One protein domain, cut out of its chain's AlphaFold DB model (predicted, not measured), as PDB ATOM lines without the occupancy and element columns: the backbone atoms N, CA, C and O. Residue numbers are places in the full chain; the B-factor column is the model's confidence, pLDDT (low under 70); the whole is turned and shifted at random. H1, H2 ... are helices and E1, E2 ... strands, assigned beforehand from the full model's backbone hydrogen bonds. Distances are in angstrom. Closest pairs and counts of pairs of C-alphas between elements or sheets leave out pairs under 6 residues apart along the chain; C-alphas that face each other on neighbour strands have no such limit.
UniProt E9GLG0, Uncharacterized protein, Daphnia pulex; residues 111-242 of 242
ATOM      1  N   LYS A 111      13.889  39.144 -24.529       89.50
ATOM      2  CA  LYS A 111      13.739  40.393 -23.774       89.50
ATOM      3  C   LYS A 111      14.855  40.494 -22.746       89.50
ATOM      4  O   LYS A 111      15.003  39.619 -21.896       89.50
ATOM      5  N   ARG A 112      15.622  41.576 -22.783       90.94
ATOM      6  CA  ARG A 112      16.769  41.765 -21.891       90.94
ATOM      7  C   ARG A 112      16.442  42.793 -20.820       90.94
ATOM      8  O   ARG A 112      15.994  43.897 -21.117       90.94
ATOM      9  N   ILE A 113      16.676  42.436 -19.561       94.00
ATOM     10  CA  ILE A 113      16.444  43.304 -18.405       94.00
ATOM     11  C   ILE A 113      17.760  43.440 -17.650       94.00
ATOM     12  O   ILE A 113      18.310  42.450 -17.178       94.00
ATOM     13  N   LEU A 114      18.255  44.669 -17.501       94.44
ATOM     14  CA  LEU A 114      19.466  44.953 -16.735       94.44
ATOM     15  C   LEU A 114      19.137  45.815 -15.513       94.44
ATOM     16  O   LEU A 114      18.837  47.002 -15.628       94.44
ATOM     17  N   ILE A 115      19.257  45.225 -14.328       95.62
ATOM     18  CA  ILE A 115      19.136  45.921 -13.048       95.62
ATOM     19  C   ILE A 115      20.522  46.410 -12.632       95.62
ATOM     20  O   ILE A 115      21.378  45.621 -12.225       95.62
ATOM     21  N   VAL A 116      20.733  47.725 -12.700       94.75
ATOM     22  CA  VAL A 116      21.951  48.387 -12.211       94.75
ATOM     23  C   VAL A 116      21.613  49.225 -10.994       94.75
ATOM     24  O   VAL A 116      20.797  50.139 -11.067       94.75
ATOM     25  N   THR A 117      22.250  48.937  -9.867       95.19
ATOM     26  CA  THR A 117      21.999  49.674  -8.624       95.19
ATOM     27  C   THR A 117      23.214  49.621  -7.695       95.19
ATOM     28  O   THR A 117      24.318  49.297  -8.123       95.19
ATOM     29  N   THR A 118      23.043  49.972  -6.427       94.62
ATOM     30  CA  THR A 118      24.052  49.874  -5.373       94.62
ATOM     31  C   THR A 118      23.688  48.795  -4.354       94.62
ATOM     32  O   THR A 118      22.587  48.232  -4.355       94.62
ATOM     33  N   TRP A 119      24.638  48.481  -3.471       95.50
ATOM     34  CA  TRP A 119      24.438  47.555  -2.360       95.50
ATOM     35  C   TRP A 119      23.256  47.964  -1.472       95.50
ATOM     36  O   TRP A 119      23.034  49.146  -1.232       95.50
ATOM     37  N   ARG A 120      22.541  46.964  -0.935       94.25
ATOM     38  CA  ARG A 120      21.427  47.129   0.027       94.25
ATOM     39  C   ARG A 120      20.192  47.875  -0.506       94.25
ATOM     40  O   ARG A 120      19.336  48.259   0.274       94.25
ATOM     41  N   SER A 121      20.054  47.999  -1.822       96.69
ATOM     42  CA  SER A 121      18.905  48.625  -2.499       96.69
ATOM     43  C   SER A 121      17.670  47.725  -2.660       96.69
ATOM     44  O   SER A 121      16.674  48.155  -3.227       96.69
ATOM     45  N   GLY A 122      17.735  46.460  -2.227       96.38
ATOM     46  CA  GLY A 122      16.661  45.482  -2.456       96.38
ATOM     47  C   GLY A 122      16.662  44.842  -3.851       96.38
ATOM     48  O   GLY A 122      15.763  44.073  -4.169       96.38
ATOM     49  N   SER A 123      17.678  45.080  -4.686       96.25
ATOM     50  CA  SER A 123      17.746  44.479  -6.030       96.25
ATOM     51  C   SER A 123      17.918  42.970  -6.069       96.25
ATOM     52  O   SER A 123      17.565  42.365  -7.073       96.25
ATOM     53  N   THR A 124      18.451  42.355  -5.011       96.12
ATOM     54  CA  THR A 124      18.444  40.891  -4.897       96.12
ATOM     55  C   THR A 124      17.007  40.384  -4.807       96.12
ATOM     56  O   THR A 124      16.633  39.579  -5.646       96.12
ATOM     57  N   PHE A 125      16.182  40.964  -3.925       97.25
ATOM     58  CA  PHE A 125      14.758  40.629  -3.819       97.25
ATOM     59  C   PHE A 125      14.013  40.847  -5.143       97.25
ATOM     60  O   PHE A 125      13.319  39.951  -5.606       97.25
ATOM     61  N   LEU A 126      14.191  42.006  -5.793       97.38
ATOM     62  CA  LEU A 126      13.557  42.265  -7.093       97.38
ATOM     63  C   LEU A 126      14.025  41.272  -8.168       97.38
ATOM     64  O   LEU A 126      13.220  40.805  -8.968       97.38
ATOM     65  N   GLY A 127      15.320  40.958  -8.195       96.69
ATOM     66  CA  GLY A 127      15.877  40.009  -9.149       96.69
ATOM     67  C   GLY A 127      15.340  38.595  -8.941       96.69
ATOM     68  O   GLY A 127      14.929  37.970  -9.911       96.69
ATOM     69  N   GLU A 128      15.266  38.137  -7.689       95.62
ATOM     70  CA  GLU A 128      14.675  36.844  -7.317       95.62
ATOM     71  C   GLU A 128      13.176  36.782  -7.626       95.62
ATOM     72  O   GLU A 128      12.689  35.784  -8.158       95.62
ATOM     73  N   LEU A 129      12.447  37.871  -7.368       95.44
ATOM     74  CA  LEU A 129      11.031  37.985  -7.702       95.44
ATOM     75  C   LEU A 129      10.803  37.851  -9.211       95.44
ATOM     76  O   LEU A 129       9.932  37.094  -9.627       95.44
ATOM     77  N   ILE A 130      11.592  38.536 -10.043       93.88
ATOM     78  CA  ILE A 130      11.483  38.409 -11.503       93.88
ATOM     79  C   ILE A 130      11.907  37.000 -11.945       93.88
ATOM     80  O   ILE A 130      11.194  36.375 -12.729       93.88
ATOM     81  N   SER A 131      13.014  36.462 -11.416       93.00
ATOM     82  CA  SER A 131      13.503  35.120 -11.769       93.00
ATOM     83  C   SER A 131      12.612  33.977 -11.280       93.00
ATOM     84  O   SER A 131      12.778  32.841 -11.721       93.00
ATOM     85  N   SER A 132      11.652  34.254 -10.391       90.94
ATOM     86  CA  SER A 132      10.620  33.283 -10.019       90.94
ATOM     87  C   SER A 132       9.778  32.861 -11.228       90.94
ATOM     88  O   SER A 132       9.315  31.722 -11.285       90.94
ATOM     89  N   SER A 133       9.663  33.722 -12.249       88.31
ATOM     90  CA  SER A 133       9.000  33.383 -13.504       88.31
ATOM     91  C   SER A 133       9.748  32.270 -14.262       88.31
ATOM     92  O   SER A 133      10.976  32.318 -14.388       88.31
ATOM     93  N   PRO A 134       9.035  31.266 -14.807       83.19
ATOM     94  CA  PRO A 134       9.623  30.150 -15.549       83.19
ATOM     95  C   PRO A 134      10.452  30.555 -16.771       83.19
ATOM     96  O   PRO A 134      11.415  29.873 -17.110       83.19
ATOM     97  N   GLY A 135      10.113  31.673 -17.413       86.00
ATOM     98  CA  GLY A 135      10.753  32.135 -18.647       86.00
ATOM     99  C   GLY A 135      12.001  32.999 -18.463       86.00
ATOM    100  O   GLY A 135      12.420  33.634 -19.428       86.00
ATOM    101  N   VAL A 136      12.574  33.073 -17.259       91.69
ATOM    102  CA  VAL A 136      13.689  33.983 -16.962       91.69
ATOM    103  C   VAL A 136      15.002  33.227 -16.771       91.69
ATOM    104  O   VAL A 136      15.159  32.463 -15.821       91.69
ATOM    105  N   PHE A 137      15.983  33.526 -17.622       94.44
ATOM    106  CA  PHE A 137      17.384  33.205 -17.382       94.44
ATOM    107  C   PHE A 137      18.014  34.313 -16.536       94.44
ATOM    108  O   PHE A 137      18.011  35.480 -16.939       94.44
ATOM    109  N   TYR A 138      18.568  33.970 -15.371       96.56
ATOM    110  CA  TYR A 138      19.079  34.958 -14.423       96.56
ATOM    111  C   TYR A 138      20.610  34.943 -14.322       96.56
ATOM    112  O   TYR A 138      21.208  33.997 -13.821       96.56
ATOM    113  N   SER A 139      21.267  36.020 -14.750       96.69
ATOM    114  CA  SER A 139      22.688  36.270 -14.491       96.69
ATOM    115  C   SER A 139      22.856  37.179 -13.274       96.69
ATOM    116  O   SER A 139      22.721  38.407 -13.348       96.69
ATOM    117  N   TYR A 140      23.155  36.560 -12.135       97.50
ATOM    118  CA  TYR A 140      23.370  37.251 -10.873       97.50
ATOM    119  C   TYR A 140      24.794  37.807 -10.769       97.50
ATOM    120  O   TYR A 140      25.770  37.069 -10.823       97.50
ATOM    121  N   GLU A 141      24.913  39.121 -10.580       97.44
ATOM    122  CA  GLU A 141      26.172  39.839 -10.344       97.44
ATOM    123  C   GLU A 141      27.306  39.551 -11.355       97.44
ATOM    124  O   GLU A 141      28.453  39.399 -10.938       97.44
ATOM    125  N   PRO A 142      27.072  39.598 -12.685       96.75
ATOM    126  CA  PRO A 142      28.100  39.265 -13.684       96.75
ATOM    127  C   PRO A 142      29.361  40.138 -13.576       96.75
ATOM    128  O   PRO A 142      30.460  39.736 -13.944       96.75
ATOM    129  N   MET A 143      29.235  41.352 -13.033       96.50
ATOM    130  CA  MET A 143      30.365  42.265 -12.841       96.50
ATOM    131  C   MET A 143      31.325  41.846 -11.720       96.50
ATOM    132  O   MET A 143      32.391  42.449 -11.606       96.50
ATOM    133  N   TYR A 144      30.961  40.861 -10.896       96.75
ATOM    134  CA  TYR A 144      31.850  40.264  -9.899       96.75
ATOM    135  C   TYR A 144      33.078  39.606 -10.539       96.75
ATOM    136  O   TYR A 144      34.156  39.652  -9.956       96.75
ATOM    137  N   TYR A 145      32.943  39.124 -11.780       97.12
ATOM    138  CA  TYR A 145      34.042  38.615 -12.606       97.12
ATOM    139  C   TYR A 145      35.245  39.577 -12.651       97.12
ATOM    140  O   TYR A 145      36.402  39.171 -12.528       97.12
ATOM    141  N   PHE A 146      34.969  40.883 -12.741       96.06
ATOM    142  CA  PHE A 146      35.988  41.930 -12.845       96.06
ATOM    143  C   PHE A 146      36.677  42.291 -11.520       96.06
ATOM    144  O   PHE A 146      37.468  43.231 -11.485       96.06
ATOM    145  N   GLU A 147      36.371  41.608 -10.414       94.88
ATOM    146  CA  GLU A 147      37.188  41.719  -9.198       94.88
ATOM    147  C   GLU A 147      38.514  40.957  -9.331       94.88
ATOM    148  O   GLU A 147      39.478  41.293  -8.649       94.88
ATOM    149  N   ARG A 148      38.561  39.956 -10.218       94.62
ATOM    150  CA  ARG A 148      39.736  39.105 -10.467       94.62
ATOM    151  C   ARG A 148      40.247  39.182 -11.900       94.62
ATOM    152  O   ARG A 148      41.415  38.901 -12.144       94.62
ATOM    153  N   HIS A 149      39.395  39.586 -12.834       94.81
ATOM    154  CA  HIS A 149      39.720  39.618 -14.251       94.81
ATOM    155  C   HIS A 149      39.733  41.045 -14.793       94.81
ATOM    156  O   HIS A 149      38.954  41.907 -14.384       94.81
ATOM    157  N   ASN A 150      40.608  41.282 -15.765       94.31
ATOM    158  CA  ASN A 150      40.620  42.510 -16.550       94.31
ATOM    159  C   ASN A 150      39.808  42.312 -17.834       94.31
ATOM    160  O   ASN A 150      39.684  41.198 -18.332       94.31
ATOM    161  N   GLY A 151      39.271  43.398 -18.388       91.62
ATOM    162  CA  GLY A 151      38.554  43.367 -19.662       91.62
ATOM    163  C   GLY A 151      37.460  44.423 -19.753       91.62
ATOM    164  O   GLY A 151      37.279  45.254 -18.854       91.62
ATOM    165  N   SER A 152      36.711  44.390 -20.852       91.19
ATOM    166  CA  SER A 152      35.619  45.325 -21.085       91.19
ATOM    167  C   SER A 152      34.324  44.847 -20.433       91.19
ATOM    168  O   SER A 152      33.743  43.826 -20.799       91.19
ATOM    169  N   LYS A 153      33.801  45.650 -19.500       91.31
ATOM    170  CA  LYS A 153      32.459  45.431 -18.926       91.31
ATOM    171  C   LYS A 153      31.364  45.489 -19.994       91.31
ATOM    172  O   LYS A 153      30.342  44.829 -19.840       91.31
ATOM    173  N   ALA A 154      31.594  46.280 -21.045       88.75
ATOM    174  CA  ALA A 154      30.698  46.418 -22.185       88.75
ATOM    175  C   ALA A 154      30.554  45.108 -22.943       88.75
ATOM    176  O   ALA A 154      29.446  44.620 -23.139       88.75
ATOM    177  N   GLU A 155      31.700  44.541 -23.319       90.38
ATOM    178  CA  GLU A 155      31.773  43.314 -24.101       90.38
ATOM    179  C   GLU A 155      31.195  42.152 -23.311       90.38
ATOM    180  O   GLU A 155      30.439  41.376 -23.880       90.38
ATOM    181  N   LEU A 156      31.447  42.075 -21.996       93.94
ATOM    182  CA  LEU A 156      30.831  41.033 -21.180       93.94
ATOM    183  C   LEU A 156      29.304  41.165 -21.156       93.94
ATOM    184  O   LEU A 156      28.617  40.195 -21.440       93.94
ATOM    185  N   ILE A 157      28.749  42.349 -20.861       91.81
ATOM    186  CA  ILE A 157      27.285  42.551 -20.857       91.81
ATOM    187  C   ILE A 157      26.691  42.185 -22.215       91.81
ATOM    188  O   ILE A 157      25.673  41.499 -22.273       91.81
ATOM    189  N   ARG A 158      27.346  42.605 -23.299       89.81
ATOM    190  CA  ARG A 158      26.917  42.293 -24.655       89.81
ATOM    191  C   ARG A 158      26.940  40.792 -24.934       89.81
ATOM    192  O   ARG A 158      25.921  40.250 -25.346       89.81
ATOM    193  N   SER A 159      28.064  40.138 -24.668       93.69
ATOM    194  CA  SER A 159      28.265  38.703 -24.869       93.69
ATOM    195  C   SER A 159      27.212  37.900 -24.105       93.69
ATOM    196  O   SER A 159      26.448  37.154 -24.716       93.69
ATOM    197  N   LEU A 160      27.047  38.180 -22.806       94.94
ATOM    198  CA  LEU A 160      26.020  37.538 -21.989       94.94
ATOM    199  C   LEU A 160      24.626  37.777 -22.576       94.94
ATOM    200  O   LEU A 160      23.854  36.839 -22.699       94.94
ATOM    201  N   SER A 161      24.314  39.001 -23.009       90.38
ATOM    202  CA  SER A 161      22.994  39.338 -23.559       90.38
ATOM    203  C   SER A 161      22.669  38.632 -24.878       90.38
ATOM    204  O   SER A 161      21.513  38.596 -25.289       90.38
ATOM    205  N   GLN A 162      23.680  38.097 -25.558       91.00
ATOM    206  CA  GLN A 162      23.545  37.279 -26.760       91.00
ATOM    207  C   GLN A 162      23.629  35.778 -26.433       91.00
ATOM    208  O   GLN A 162      23.854  34.970 -27.330       91.00
ATOM    209  N   CYS A 163      23.484  35.405 -25.155       93.69
ATOM    210  CA  CYS A 163      23.664  34.045 -24.650       93.69
ATOM    211  C   CYS A 163      25.035  33.435 -24.998       93.69
ATOM    212  O   CYS A 163      25.164  32.226 -25.166       93.69
ATOM    213  N   GLN A 164      26.074  34.266 -25.090       95.56
ATOM    214  CA  GLN A 164      27.453  33.829 -25.269       95.56
ATOM    215  C   GLN A 164      28.181  33.974 -23.933       95.56
ATOM    216  O   GLN A 164      28.241  35.056 -23.352       95.56
ATOM    217  N   PHE A 165      28.714  32.869 -23.420       95.94
ATOM    218  CA  PHE A 165      29.307  32.819 -22.088       95.94
ATOM    219  C   PHE A 165      30.773  32.396 -22.187       95.94
ATOM    220  O   PHE A 165      31.041  31.236 -22.487       95.94
ATOM    221  N   PRO A 166      31.744  33.293 -21.931       96.44
ATOM    222  CA  PRO A 166      33.150  32.906 -21.926       96.44
ATOM    223  C   PRO A 166      33.426  31.812 -20.884       96.44
ATOM    224  O   PRO A 166      32.944  31.903 -19.754       96.44
ATOM    225  N   THR A 167      34.253  30.819 -21.222       95.50
ATOM    226  CA  THR A 167      34.577  29.704 -20.313       95.50
ATOM    227  C   THR A 167      35.123  30.194 -18.974       95.50
ATOM    228  O   THR A 167      34.651  29.768 -17.925       95.50
ATOM    229  N   GLU A 168      36.060  31.148 -18.980       95.56
ATOM    230  CA  GLU A 168      36.617  31.702 -17.736       95.56
ATOM    231  C   GLU A 168      35.577  32.461 -16.904       95.56
ATOM    232  O   GLU A 168      35.620  32.428 -15.675       95.56
ATOM    233  N   TYR A 169      34.603  33.102 -17.556       97.25
ATOM    234  CA  TYR A 169      33.479  33.719 -16.855       97.25
ATOM    235  C   TYR A 169      32.621  32.656 -16.162       97.25
ATOM    236  O   TYR A 169      32.322  32.802 -14.978       97.25
ATOM    237  N   LEU A 170      32.264  31.572 -16.862       95.50
ATOM    238  CA  LEU A 170      31.490  30.483 -16.264       95.50
ATOM    239  C   LEU A 170      32.254  29.819 -15.119       95.50
ATOM    240  O   LEU A 170      31.665  29.579 -14.069       95.50
ATOM    241  N   ARG A 171      33.561  29.579 -15.260       95.06
ATOM    242  CA  ARG A 171      34.390  29.024 -14.178       95.06
ATOM    243  C   ARG A 171      34.371  29.902 -12.926       95.06
ATOM    244  O   ARG A 171      34.157  29.379 -11.836       95.06
ATOM    245  N   ASP A 172      34.545  31.217 -13.068       96.00
ATOM    246  CA  ASP A 172      34.498  32.153 -11.933       96.00
ATOM    247  C   ASP A 172      33.097  32.191 -11.299       96.00
ATOM    248  O   ASP A 172      32.961  32.024 -10.090       96.00
ATOM    249  N   MET A 173      32.036  32.302 -12.108       94.81
ATOM    250  CA  MET A 173      30.658  32.345 -11.596       94.81
ATOM    251  C   MET A 173      30.190  31.026 -10.970       94.81
ATOM    252  O   MET A 173      29.243  31.042 -10.187       94.81
ATOM    253  N   ASN A 174      30.830  29.900 -11.288       93.62
ATOM    254  CA  ASN A 174      30.571  28.600 -10.662       93.62
ATOM    255  C   ASN A 174      31.458  28.339  -9.428       93.62
ATOM    256  O   ASN A 174      31.387  27.261  -8.843       93.62
ATOM    257  N   GLY A 175      32.278  29.303  -8.994       93.50
ATOM    258  CA  GLY A 175      33.120  29.143  -7.805       93.50
ATOM    259  C   GLY A 175      34.379  28.298  -8.030       93.50
ATOM    260  O   GLY A 175      34.958  27.806  -7.067       93.50
ATOM    261  N   LEU A 176      34.801  28.089  -9.284       93.25
ATOM    262  CA  LEU A 176      35.954  27.243  -9.631       93.25
ATOM    263  C   LEU A 176      37.278  28.002  -9.725       93.25
ATOM    264  O   LEU A 176      38.325  27.405  -9.981       93.25
ATOM    265  N   VAL A 177      37.232  29.320  -9.557       94.56
ATOM    266  CA  VAL A 177      38.413  30.175  -9.454       94.56
ATOM    267  C   VAL A 177      38.672  30.454  -7.976       94.56
ATOM    268  O   VAL A 177      37.738  30.699  -7.211       94.56
ATOM    269  N   GLU A 178      39.932  30.428  -7.551       93.62
ATOM    270  CA  GLU A 178      40.291  30.697  -6.157       93.62
ATOM    271  C   GLU A 178      39.726  32.050  -5.683       93.62
ATOM    272  O   GLU A 178      39.866  33.080  -6.347       93.62
ATOM    273  N   GLY A 179      39.036  32.039  -4.538       91.38
ATOM    274  CA  GLY A 179      38.403  33.230  -3.963       91.38
ATOM    275  C   GLY A 179      37.130  33.713  -4.676       91.38
ATOM    276  O   GLY A 179      36.594  34.756  -4.291       91.38
ATOM    277  N   SER A 180      36.636  32.990  -5.687       94.62
ATOM    278  CA  SER A 180      35.333  33.258  -6.309       94.62
ATOM    279  C   SER A 180      34.177  32.631  -5.515       94.62
ATOM    280  O   SER A 180      34.349  31.691  -4.741       94.62
ATOM    281  N   GLN A 181      32.980  33.188  -5.690       94.19
ATOM    282  CA  GLN A 181      31.724  32.664  -5.157       94.19
ATOM    283  C   GLN A 181      30.953  31.977  -6.279       94.19
ATOM    284  O   GLN A 181      30.950  32.458  -7.410       94.19
ATOM    285  N   ASN A 182      30.236  30.901  -5.953       93.50
ATOM    286  CA  ASN A 182      29.309  30.294  -6.897       93.50
ATOM    287  C   ASN A 182      28.017  31.128  -6.961       93.50
ATOM    288  O   ASN A 182      27.122  30.970  -6.136       93.50
ATOM    289  N   PHE A 183      27.938  32.041  -7.928       94.88
ATOM    290  CA  PHE A 183      26.737  32.820  -8.239       94.88
ATOM    291  C   PHE A 183      25.801  32.130  -9.224       94.88
ATOM    292  O   PHE A 183      24.643  32.539  -9.332       94.88
ATOM    293  N   MET A 184      26.246  31.056  -9.878       91.62
ATOM    294  CA  MET A 184      25.392  30.258 -10.751       91.62
ATOM    295  C   MET A 184      24.207  29.637  -9.994       91.62
ATOM    296  O   MET A 184      23.126  29.509 -10.563       91.62
ATOM    297  N   VAL A 185      24.356  29.369  -8.690       92.00
ATOM    298  CA  VAL A 185      23.267  28.881  -7.817       92.00
ATOM    299  C   VAL A 185      22.036  29.789  -7.786       92.00
ATOM    300  O   VAL A 185      20.939  29.309  -7.515       92.00
ATOM    301  N   MET A 186      22.199  31.089  -8.067       94.12
ATOM    302  CA  MET A 186      21.091  32.053  -8.116       94.12
ATOM    303  C   MET A 186      20.237  31.880  -9.374       94.12
ATOM    304  O   MET A 186      19.087  32.309  -9.416       94.12
ATOM    305  N   ASN A 187      20.777  31.231 -10.405       91.31
ATOM    306  CA  ASN A 187      20.002  30.762 -11.539       91.31
ATOM    307  C   ASN A 187      19.466  29.362 -11.230       91.31
ATOM    308  O   ASN A 187      19.894  28.380 -11.833       91.31
ATOM    309  N   HIS A 188      18.546  29.266 -10.264       87.69
ATOM    310  CA  HIS A 188      18.066  27.989  -9.720       87.69
ATOM    311  C   HIS A 188      17.650  26.988 -10.803       87.69
ATOM    312  O   HIS A 188      17.918  25.802 -10.679       87.69
ATOM    313  N   ARG A 189      17.035  27.461 -11.893       83.44
ATOM    314  CA  ARG A 189      16.566  26.604 -12.991       83.44
ATOM    315  C   ARG A 189      17.727  25.938 -13.716       83.44
ATOM    316  O   ARG A 189      17.724  24.722 -13.854       83.44
ATOM    317  N   VAL A 190      18.730  26.718 -14.114       84.88
ATOM    318  CA  VAL A 190      19.919  26.179 -14.781       84.88
ATOM    319  C   VAL A 190      20.773  25.368 -13.810       84.88
ATOM    320  O   VAL A 190      21.247  24.291 -14.156       84.88
ATOM    321  N   TRP A 191      20.939  25.852 -12.578       86.31
ATOM    322  CA  TRP A 191      21.718  25.160 -11.557       86.31
ATOM    323  C   TRP A 191      21.146  23.775 -11.239       86.31
ATOM    324  O   TRP A 191      21.898  22.804 -11.174       86.31
ATOM    325  N   ASN A 192      19.820  23.660 -11.123       82.94
ATOM    326  CA  ASN A 192      19.152  22.377 -10.907       82.94
ATOM    327  C   ASN A 192      19.358  21.420 -12.092       82.94
ATOM    328  O   ASN A 192      19.563  20.228 -11.875       82.94
ATOM    329  N   SER A 193      19.389  21.918 -13.334       79.06
ATOM    330  CA  SER A 193      19.735  21.099 -14.509       79.06
ATOM    331  C   SER A 193      21.161  20.545 -14.445       79.06
ATOM    332  O   SER A 193      21.424  19.456 -14.947       79.06
ATOM    333  N   CYS A 194      22.077  21.259 -13.792       77.69
ATOM    334  CA  CYS A 194      23.464  20.836 -13.608       77.69
ATOM    335  C   CYS A 194      23.699  19.996 -12.346       77.69
ATOM    336  O   CYS A 194      24.835  19.601 -12.089       77.69
ATOM    337  N   GLN A 195      22.669  19.714 -11.539       71.50
ATOM    338  CA  GLN A 195      22.835  19.042 -10.246       71.50
ATOM    339  C   GLN A 195      23.474  17.650 -10.383       71.50
ATOM    340  O   GLN A 195      24.299  17.269  -9.555       71.50
ATOM    341  N   HIS A 196      23.132  16.922 -11.448       74.12
ATOM    342  CA  HIS A 196      23.671  15.589 -11.734       74.12
ATOM    343  C   HIS A 196      25.043  15.633 -12.416       74.12
ATOM    344  O   HIS A 196      25.810  14.679 -12.324       74.12
ATOM    345  N   ASN A 197      25.372  16.742 -13.082       78.75
ATOM    346  CA  ASN A 197      26.658  16.931 -13.732       78.75
ATOM    347  C   ASN A 197      27.050  18.416 -13.758       78.75
ATOM    348  O   ASN A 197      26.720  19.159 -14.686       78.75
ATOM    349  N   GLN A 198      27.818  18.834 -12.749       75.31
ATOM    350  CA  GLN A 198      28.271  20.221 -12.610       75.31
ATOM    351  C   GLN A 198      29.166  20.675 -13.771       75.31
ATOM    352  O   GLN A 198      29.255  21.875 -14.029       75.31
ATOM    353  N   SER A 199      29.792  19.742 -14.505       81.69
ATOM    354  CA  SER A 199      30.631  20.084 -15.659       81.69
ATOM    355  C   SER A 199      29.844  20.778 -16.777       81.69
ATOM    356  O   SER A 199      30.391  21.654 -17.448       81.69
ATOM    357  N   LEU A 200      28.544  20.481 -16.911       83.81
ATOM    358  CA  LEU A 200      27.658  21.106 -17.898       83.81
ATOM    359  C   LEU A 200      27.501  22.613 -17.656       83.81
ATOM    360  O   LEU A 200      27.495  23.398 -18.598       83.81
ATOM    361  N   CYS A 201      27.471  23.047 -16.393       83.06
ATOM    362  CA  CYS A 201      27.320  24.460 -16.024       83.06
ATOM    363  C   CYS A 201      28.560  25.326 -16.307       83.06
ATOM    364  O   CYS A 201      28.534  26.540 -16.082       83.06
ATOM    365  N   ILE A 202      29.643  24.718 -16.795       89.75
ATOM    366  CA  ILE A 202      30.884  25.398 -17.183       89.75
ATOM    367  C   ILE A 202      31.062  25.381 -18.707       89.75
ATOM    368  O   ILE A 202      31.889  26.128 -19.225       89.75
ATOM    369  N   GLN A 203      30.284  24.566 -19.425       89.56
ATOM    370  CA  GLN A 203      30.338  24.457 -20.879       89.56
ATOM    371  C   GLN A 203      29.600  25.641 -21.529       89.56
ATOM    372  O   GLN A 203      28.380  25.762 -21.360       89.56
ATOM    373  N   PRO A 204      30.302  26.512 -22.280       93.00
ATOM    374  CA  PRO A 204      29.694  27.648 -22.974       93.00
ATOM    375  C   PRO A 204      28.533  27.260 -23.882       93.00
ATOM    376  O   PRO A 204      27.513  27.945 -23.908       93.00
ATOM    377  N   GLU A 205      28.679  26.152 -24.604       86.94
ATOM    378  CA  GLU A 205      27.710  25.674 -25.584       86.94
ATOM    379  C   GLU A 205      26.408  25.270 -24.894       86.94
ATOM    380  O   GLU A 205      25.328  25.681 -25.316       86.94
ATOM    381  N   PHE A 206      26.512  24.536 -23.784       86.56
ATOM    382  CA  PHE A 206      25.364  24.104 -22.994       86.56
ATOM    383  C   PHE A 206      24.621  25.296 -22.382       86.56
ATOM    384  O   PHE A 206      23.420  25.463 -22.595       86.56
ATOM    385  N   VAL A 207      25.331  26.161 -21.648       90.56
ATOM    386  CA  VAL A 207      24.715  27.312 -20.966       90.56
ATOM    387  C   VAL A 207      24.155  28.316 -21.975       90.56
ATOM    388  O   VAL A 207      23.094  28.895 -21.741       90.56
ATOM    389  N   GLY A 208      24.833  28.501 -23.111       91.56
ATOM    390  CA  GLY A 208      24.396  29.377 -24.195       91.56
ATOM    391  C   GLY A 208      23.121  28.896 -24.877       91.56
ATOM    392  O   GLY A 208      22.159  29.660 -24.991       91.56
ATOM    393  N   GLN A 209      23.065  27.618 -25.261       84.94
ATOM    394  CA  GLN A 209      21.848  27.026 -25.820       84.94
ATOM    395  C   GLN A 209      20.702  27.088 -24.817       84.94
ATOM    396  O   GLN A 209      19.608  27.532 -25.160       84.94
ATOM    397  N   LEU A 210      20.970  26.747 -23.558       85.88
ATOM    398  CA  LEU A 210      19.978  26.822 -22.501       85.88
ATOM    399  C   LEU A 210      19.429  28.245 -22.323       85.88
ATOM    400  O   LEU A 210      18.218  28.435 -22.319       85.88
ATOM    401  N   CYS A 211      20.304  29.250 -22.255       90.94
ATOM    402  CA  CYS A 211      19.930  30.665 -22.210       90.94
ATOM    403  C   CYS A 211      19.015  31.066 -23.374       90.94
ATOM    404  O   CYS A 211      18.026  31.761 -23.148       90.94
ATOM    405  N   SER A 212      19.288  30.580 -24.589       87.75
ATOM    406  CA  SER A 212      18.506  30.926 -25.782       87.75
ATOM    407  C   SER A 212      17.054  30.427 -25.758       87.75
ATOM    408  O   SER A 212      16.211  30.976 -26.466       87.75
ATOM    409  N   PHE A 213      16.736  29.438 -24.915       84.25
ATOM    410  CA  PHE A 213      15.362  28.963 -24.718       84.25
ATOM    411  C   PHE A 213      14.538  29.854 -23.784       84.25
ATOM    412  O   PHE A 213      13.308  29.764 -23.785       84.25
ATOM    413  N   PHE A 214      15.176  30.710 -22.982       86.44
ATOM    414  CA  PHE A 214      14.455  31.600 -22.081       86.44
ATOM    415  C   PHE A 214      14.027  32.875 -22.821       86.44
ATOM    416  O   PHE A 214      14.873  33.606 -23.339       86.44
ATOM    417  N   PRO A 215      12.725  33.217 -22.831       86.94
ATOM    418  CA  PRO A 215      12.240  34.432 -23.487       86.94
ATOM    419  C   PRO A 215      12.705  35.727 -22.801       86.94
ATOM    420  O   PRO A 215      12.580  36.809 -23.383       86.94
ATOM    421  N   VAL A 216      13.215  35.647 -21.567       90.38
ATOM    422  CA  VAL A 216      13.727  36.787 -20.807       90.38
ATOM    423  C   VAL A 216      15.124  36.485 -20.269       90.38
ATOM    424  O   VAL A 216      15.318  35.521 -19.533       90.38
ATOM    425  N   HIS A 217      16.080  37.371 -20.547       94.25
ATOM    426  CA  HIS A 217      17.395  37.378 -19.906       94.25
ATOM    427  C   HIS A 217      17.475  38.524 -18.899       94.25
ATOM    428  O   HIS A 217      17.551  39.701 -19.260       94.25
ATOM    429  N   LEU A 218      17.472  38.176 -17.617       96.62
ATOM    430  CA  LEU A 218      17.662  39.099 -16.510       96.62
ATOM    431  C   LEU A 218      19.131  39.135 -16.086       96.62
ATOM    432  O   LEU A 218      19.719  38.111 -15.752       96.62
ATOM    433  N   MET A 219      19.704  40.329 -15.992       97.12
ATOM    434  CA  MET A 219      20.996  40.565 -15.360       97.12
ATOM    435  C   MET A 219      20.828  41.534 -14.198       97.12
ATOM    436  O   MET A 219      20.221  42.594 -14.349       97.12
ATOM    437  N   LYS A 220      21.416  41.220 -13.044       97.25
ATOM    438  CA  LYS A 220      21.444  42.134 -11.894       97.25
ATOM    439  C   LYS A 220      22.873  42.410 -11.481       97.25
ATOM    440  O   LYS A 220      23.628  41.471 -11.269       97.25
ATOM    441  N   THR A 221      23.249  43.673 -11.286       96.44
ATOM    442  CA  THR A 221      24.552  44.010 -10.703       96.44
ATOM    443  C   THR A 221      24.539  45.246  -9.808       96.44
ATOM    444  O   THR A 221      23.888  46.250 -10.102       96.44
ATOM    445  N   VAL A 222      25.337  45.194  -8.738       96.06
ATOM    446  CA  VAL A 222      25.639  46.341  -7.862       96.06
ATOM    447  C   VAL A 222      27.021  46.969  -8.108       96.06
ATOM    448  O   VAL A 222      27.418  47.915  -7.429       96.06
ATOM    449  N   ARG A 223      27.791  46.431  -9.065       94.25
ATOM    450  CA  ARG A 223      29.211  46.770  -9.312       94.25
ATOM    451  C   ARG A 223      29.447  47.526 -10.623       94.25
ATOM    452  O   ARG A 223      30.592  47.705 -11.062       94.25
ATOM    453  N   LEU A 224      28.374  47.987 -11.258       91.44
ATOM    454  CA  LEU A 224      28.420  48.831 -12.446       91.44
ATOM    455  C   LEU A 224      27.936  50.237 -12.093       91.44
ATOM    456  O   LEU A 224      26.841  50.423 -11.578       91.44
ATOM    457  N   ARG A 225      28.752  51.255 -12.381       86.44
ATOM    458  CA  ARG A 225      28.321  52.651 -12.237       86.44
ATOM    459  C   ARG A 225      27.433  53.023 -13.419       86.44
ATOM    460  O   ARG A 225      27.874  52.882 -14.556       86.44
ATOM    461  N   VAL A 226      26.267  53.607 -13.155       81.50
ATOM    462  CA  VAL A 226      25.308  54.042 -14.189       81.50
ATOM    463  C   VAL A 226      25.934  55.003 -15.208       81.50
ATOM    464  O   VAL A 226      25.658  54.901 -16.394       81.50
ATOM    465  N   LYS A 227      26.885  55.863 -14.811       83.44
ATOM    466  CA  LYS A 227      27.614  56.724 -15.768       83.44
ATOM    467  C   LYS A 227      28.323  55.926 -16.875       83.44
ATOM    468  O   LYS A 227      28.407  56.398 -18.002       83.44
ATOM    469  N   LYS A 228      28.821  54.724 -16.562       79.75
ATOM    470  CA  LYS A 228      29.427  53.830 -17.559       79.75
ATOM    471  C   LYS A 228      28.374  53.166 -18.442       79.75
ATOM    472  O   LYS A 228      28.709  52.800 -19.553       79.75
ATOM    473  N   LEU A 229      27.129  53.041 -17.977       77.50
ATOM    474  CA  LEU A 229      26.035  52.430 -18.730       77.50
ATOM    475  C   LEU A 229      25.642  53.267 -19.951       77.50
ATOM    476  O   LEU A 229      25.350  52.692 -20.987       77.50
ATOM    477  N   SER A 230      25.704  54.601 -19.879       71.62
ATOM    478  CA  SER A 230      25.355  55.449 -21.029       71.62
ATOM    479  C   SER A 230      26.224  55.146 -22.253       71.62
ATOM    480  O   SER A 230      25.692  54.986 -23.339       71.62
ATOM    481  N   SER A 231      27.539  54.967 -22.079       70.19
ATOM    482  CA  SER A 231      28.433  54.551 -23.170       70.19
ATOM    483  C   SER A 231      28.204  53.113 -23.643       70.19
ATOM    484  O   SER A 231      28.591  52.792 -24.758       70.19
ATOM    485  N   LEU A 232      27.593  52.254 -22.816       68.75
ATOM    486  CA  LEU A 232      27.182  50.905 -23.227       68.75
ATOM    487  C   LEU A 232      25.920  50.959 -24.087       68.75
ATOM    488  O   LEU A 232      25.847  50.302 -25.111       68.75
ATOM    489  N   LEU A 233      24.937  51.764 -23.683       68.00
ATOM    490  CA  LEU A 233      23.651  51.888 -24.371       68.00
ATOM    491  C   LEU A 233      23.740  52.732 -25.650       68.00
ATOM    492  O   LEU A 233      22.953  52.531 -26.566       68.00
ATOM    493  N   SER A 234      24.690  53.667 -25.736       62.31
ATOM    494  CA  SER A 234      24.930  54.473 -26.942       62.31
ATOM    495  C   SER A 234      25.555  53.691 -28.100       62.31
ATOM    496  O   SER A 234      25.599  54.212 -29.213       62.31
ATOM    497  N   ASP A 235      26.046  52.471 -27.871       60.44
ATOM    498  CA  ASP A 235      26.506  51.610 -28.957       60.44
ATOM    499  C   ASP A 235      25.292  51.202 -29.810       60.44
ATOM    500  O   ASP A 235      24.366  50.525 -29.351       60.44
ATOM    501  N   HIS A 236      25.274  51.662 -31.062       50.56
ATOM    502  CA  HIS A 236      24.140  51.524 -31.979       50.56
ATOM    503  C   HIS A 236      23.734  50.068 -32.239       50.56
ATOM    504  O   HIS A 236      22.626  49.804 -32.709       50.56
ATOM    505  N   GLN A 237      24.625  49.120 -31.953       49.81
ATOM    506  CA  GLN A 237      24.312  47.707 -32.076       49.81
ATOM    507  C   GLN A 237      23.645  47.120 -30.822       49.81
ATOM    508  O   GLN A 237      22.796  46.248 -30.961       49.81
ATOM    509  N   LEU A 238      23.924  47.646 -29.621       51.09
ATOM    510  CA  LEU A 238      23.157  47.299 -28.418       51.09
ATOM    511  C   LEU A 238      21.724  47.854 -28.514       51.09
ATOM    512  O   LEU A 238      20.786  47.198 -28.104       51.09
ATOM    513  N   THR A 239      21.495  49.003 -29.147       49.25
ATOM    514  CA  THR A 239      20.124  49.545 -29.308       49.25
ATOM    515  C   THR A 239      19.270  48.859 -30.376       49.25
ATOM    516  O   THR A 239      18.052  48.977 -30.319       49.25
ATOM    517  N   LYS A 240      19.867  48.157 -31.348       47.53
ATOM    518  CA  LYS A 240      19.121  47.358 -32.340       47.53
ATOM    519  C   LYS A 240      18.830  45.934 -31.876       47.53
ATOM    520  O   LYS A 240      17.933  45.297 -32.415       47.53
ATOM    521  N   GLU A 241      19.625  45.434 -30.938       46.28
ATOM    522  CA  GLU A 241      19.493  44.076 -30.428       46.28
ATOM    523  C   GLU A 241      18.605  43.998 -29.181       46.28
ATOM    524  O   GLU A 241      18.137  42.901 -28.912       46.28
ATOM    525  N   TRP A 242      18.356  45.099 -28.452       41.25
ATOM    526  CA  TRP A 242      17.524  45.159 -27.233       41.25
ATOM    527  C   TRP A 242      16.048  45.473 -27.490       41.25
ATOM    528  O   TRP A 242      15.754  46.277 -28.400       41.25
TER     529      TRP A 242
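What this domain is: This is residues 111 to 242 of the 242 residues of an uncharacterized protein of Daphnia pulex (UniProt E9GLG0). A small sheet of three parallel strands stands near the middle, with helix H1 packed along one face. Past its E2 edge H4, H5, H6 and H7 form a loose cluster, and past its E1 edge stand H8 and H9, while H2 and H3 graze the sheet between these two groups. The printed part has 132 residues with nine named helices and three named strands, in the order E1 H1 E2 H2 H3 H4 H5 H6 H7 E3 H8 H9; the sheet order is E1 E3 E2, and the class is mixed. The whole is compact, with a radius of gyration of the C-alphas of 14.0 A and spans of 41 by 32 by 30 A.

How they stand to each other: Begin at the inner strand E3, residues 216 to 221. It is parallel to E1, residues 111 to 116, at 11 degrees; look for N 115 and O 219, 2.8 A apart. It is parallel to E2, residues 136 to 140, at 17 degrees, with N 139 and O 218 at 2.8 A. H1, residues 123 to 131, is on the sheet at a height of 8.7 A, along the strands, at 13 degrees to E3 on the local plane; its closest C-alpha pair with E3 is Gly 127 and Lys 220, 6.6 A. E1, H1 and E2 form a split strand-helix-strand unit, two parallel strands joined through a helix with E3 between them, and its crossover is right-handed. H2, residues 142 to 147, and H3, residues 153 to 161, only graze the sheet and form a helical hairpin: they only just touch, with 3 pairs of C-alphas within 8 A, the closest Met 143 and Lys 153 at 7.2 A, at a shallow tilt of 32 degrees, opposite ways. H4, residues 167 to 173, touches H2 about perpendicular at 89 degrees, closest at C-alphas 145 and 169, 6.5 A. H4 also touches H6, residues 198 to 202, at C-alphas 170 and 202, 5.2 A. H6 and H7, residues 204 to 212, only just touch, and only at the corner, with 3 pairs within 8 A, closest at C-alphas 201 and 207, 6.3 A. H5, residues 188 to 193, and H7 only graze the sheet; H5 is close to but not clearly touching H6, with C-alphas 191 and 201 at 7.2 A. E2, the helices H2 to H7 and E3 form a strand-helix-strand unit, two parallel neighbour strands with helices between. H8, residues 226 to 233, is close to but not clearly touching H3, with C-alphas 154 and 232 at 5.8 A; H9, residues 236 to 241, is likewise close to H3, with C-alphas 158 and 238 at 7.3 A. Each O i to N i+4 pair is within hydrogen-bond range in H1, H3, H4, H5, H7 and H9; H8 has 3 of 4, H2 0 of 2 and H6 0 of 1, with O i to N i+3 pairs in range 3 of 3 and 2 of 2.

Where its parts are: Find C-alpha 111 at (13.739, 40.393, -23.774), where E1 begins; it runs 16.3 A. E3 runs 16.5 A to C-alpha 221 at (24.552, 44.010, -10.703), and E2 11.9 A. H1, H3 and H7 measure 11.8 A, 12.2 A and 12.0 A. H9 ends at C-alpha 241 at (19.493, 44.076, -30.428).

The domain as a whole: The two C-alphas farthest apart, those of His 196 and Ser 234, are 41.8 A apart. The printed part has no cut. The link from H4 to H5, residues 174 to 187, is long. Mean pLDDT of the printed part is 87.9, and residues 232 to 242 are under 70.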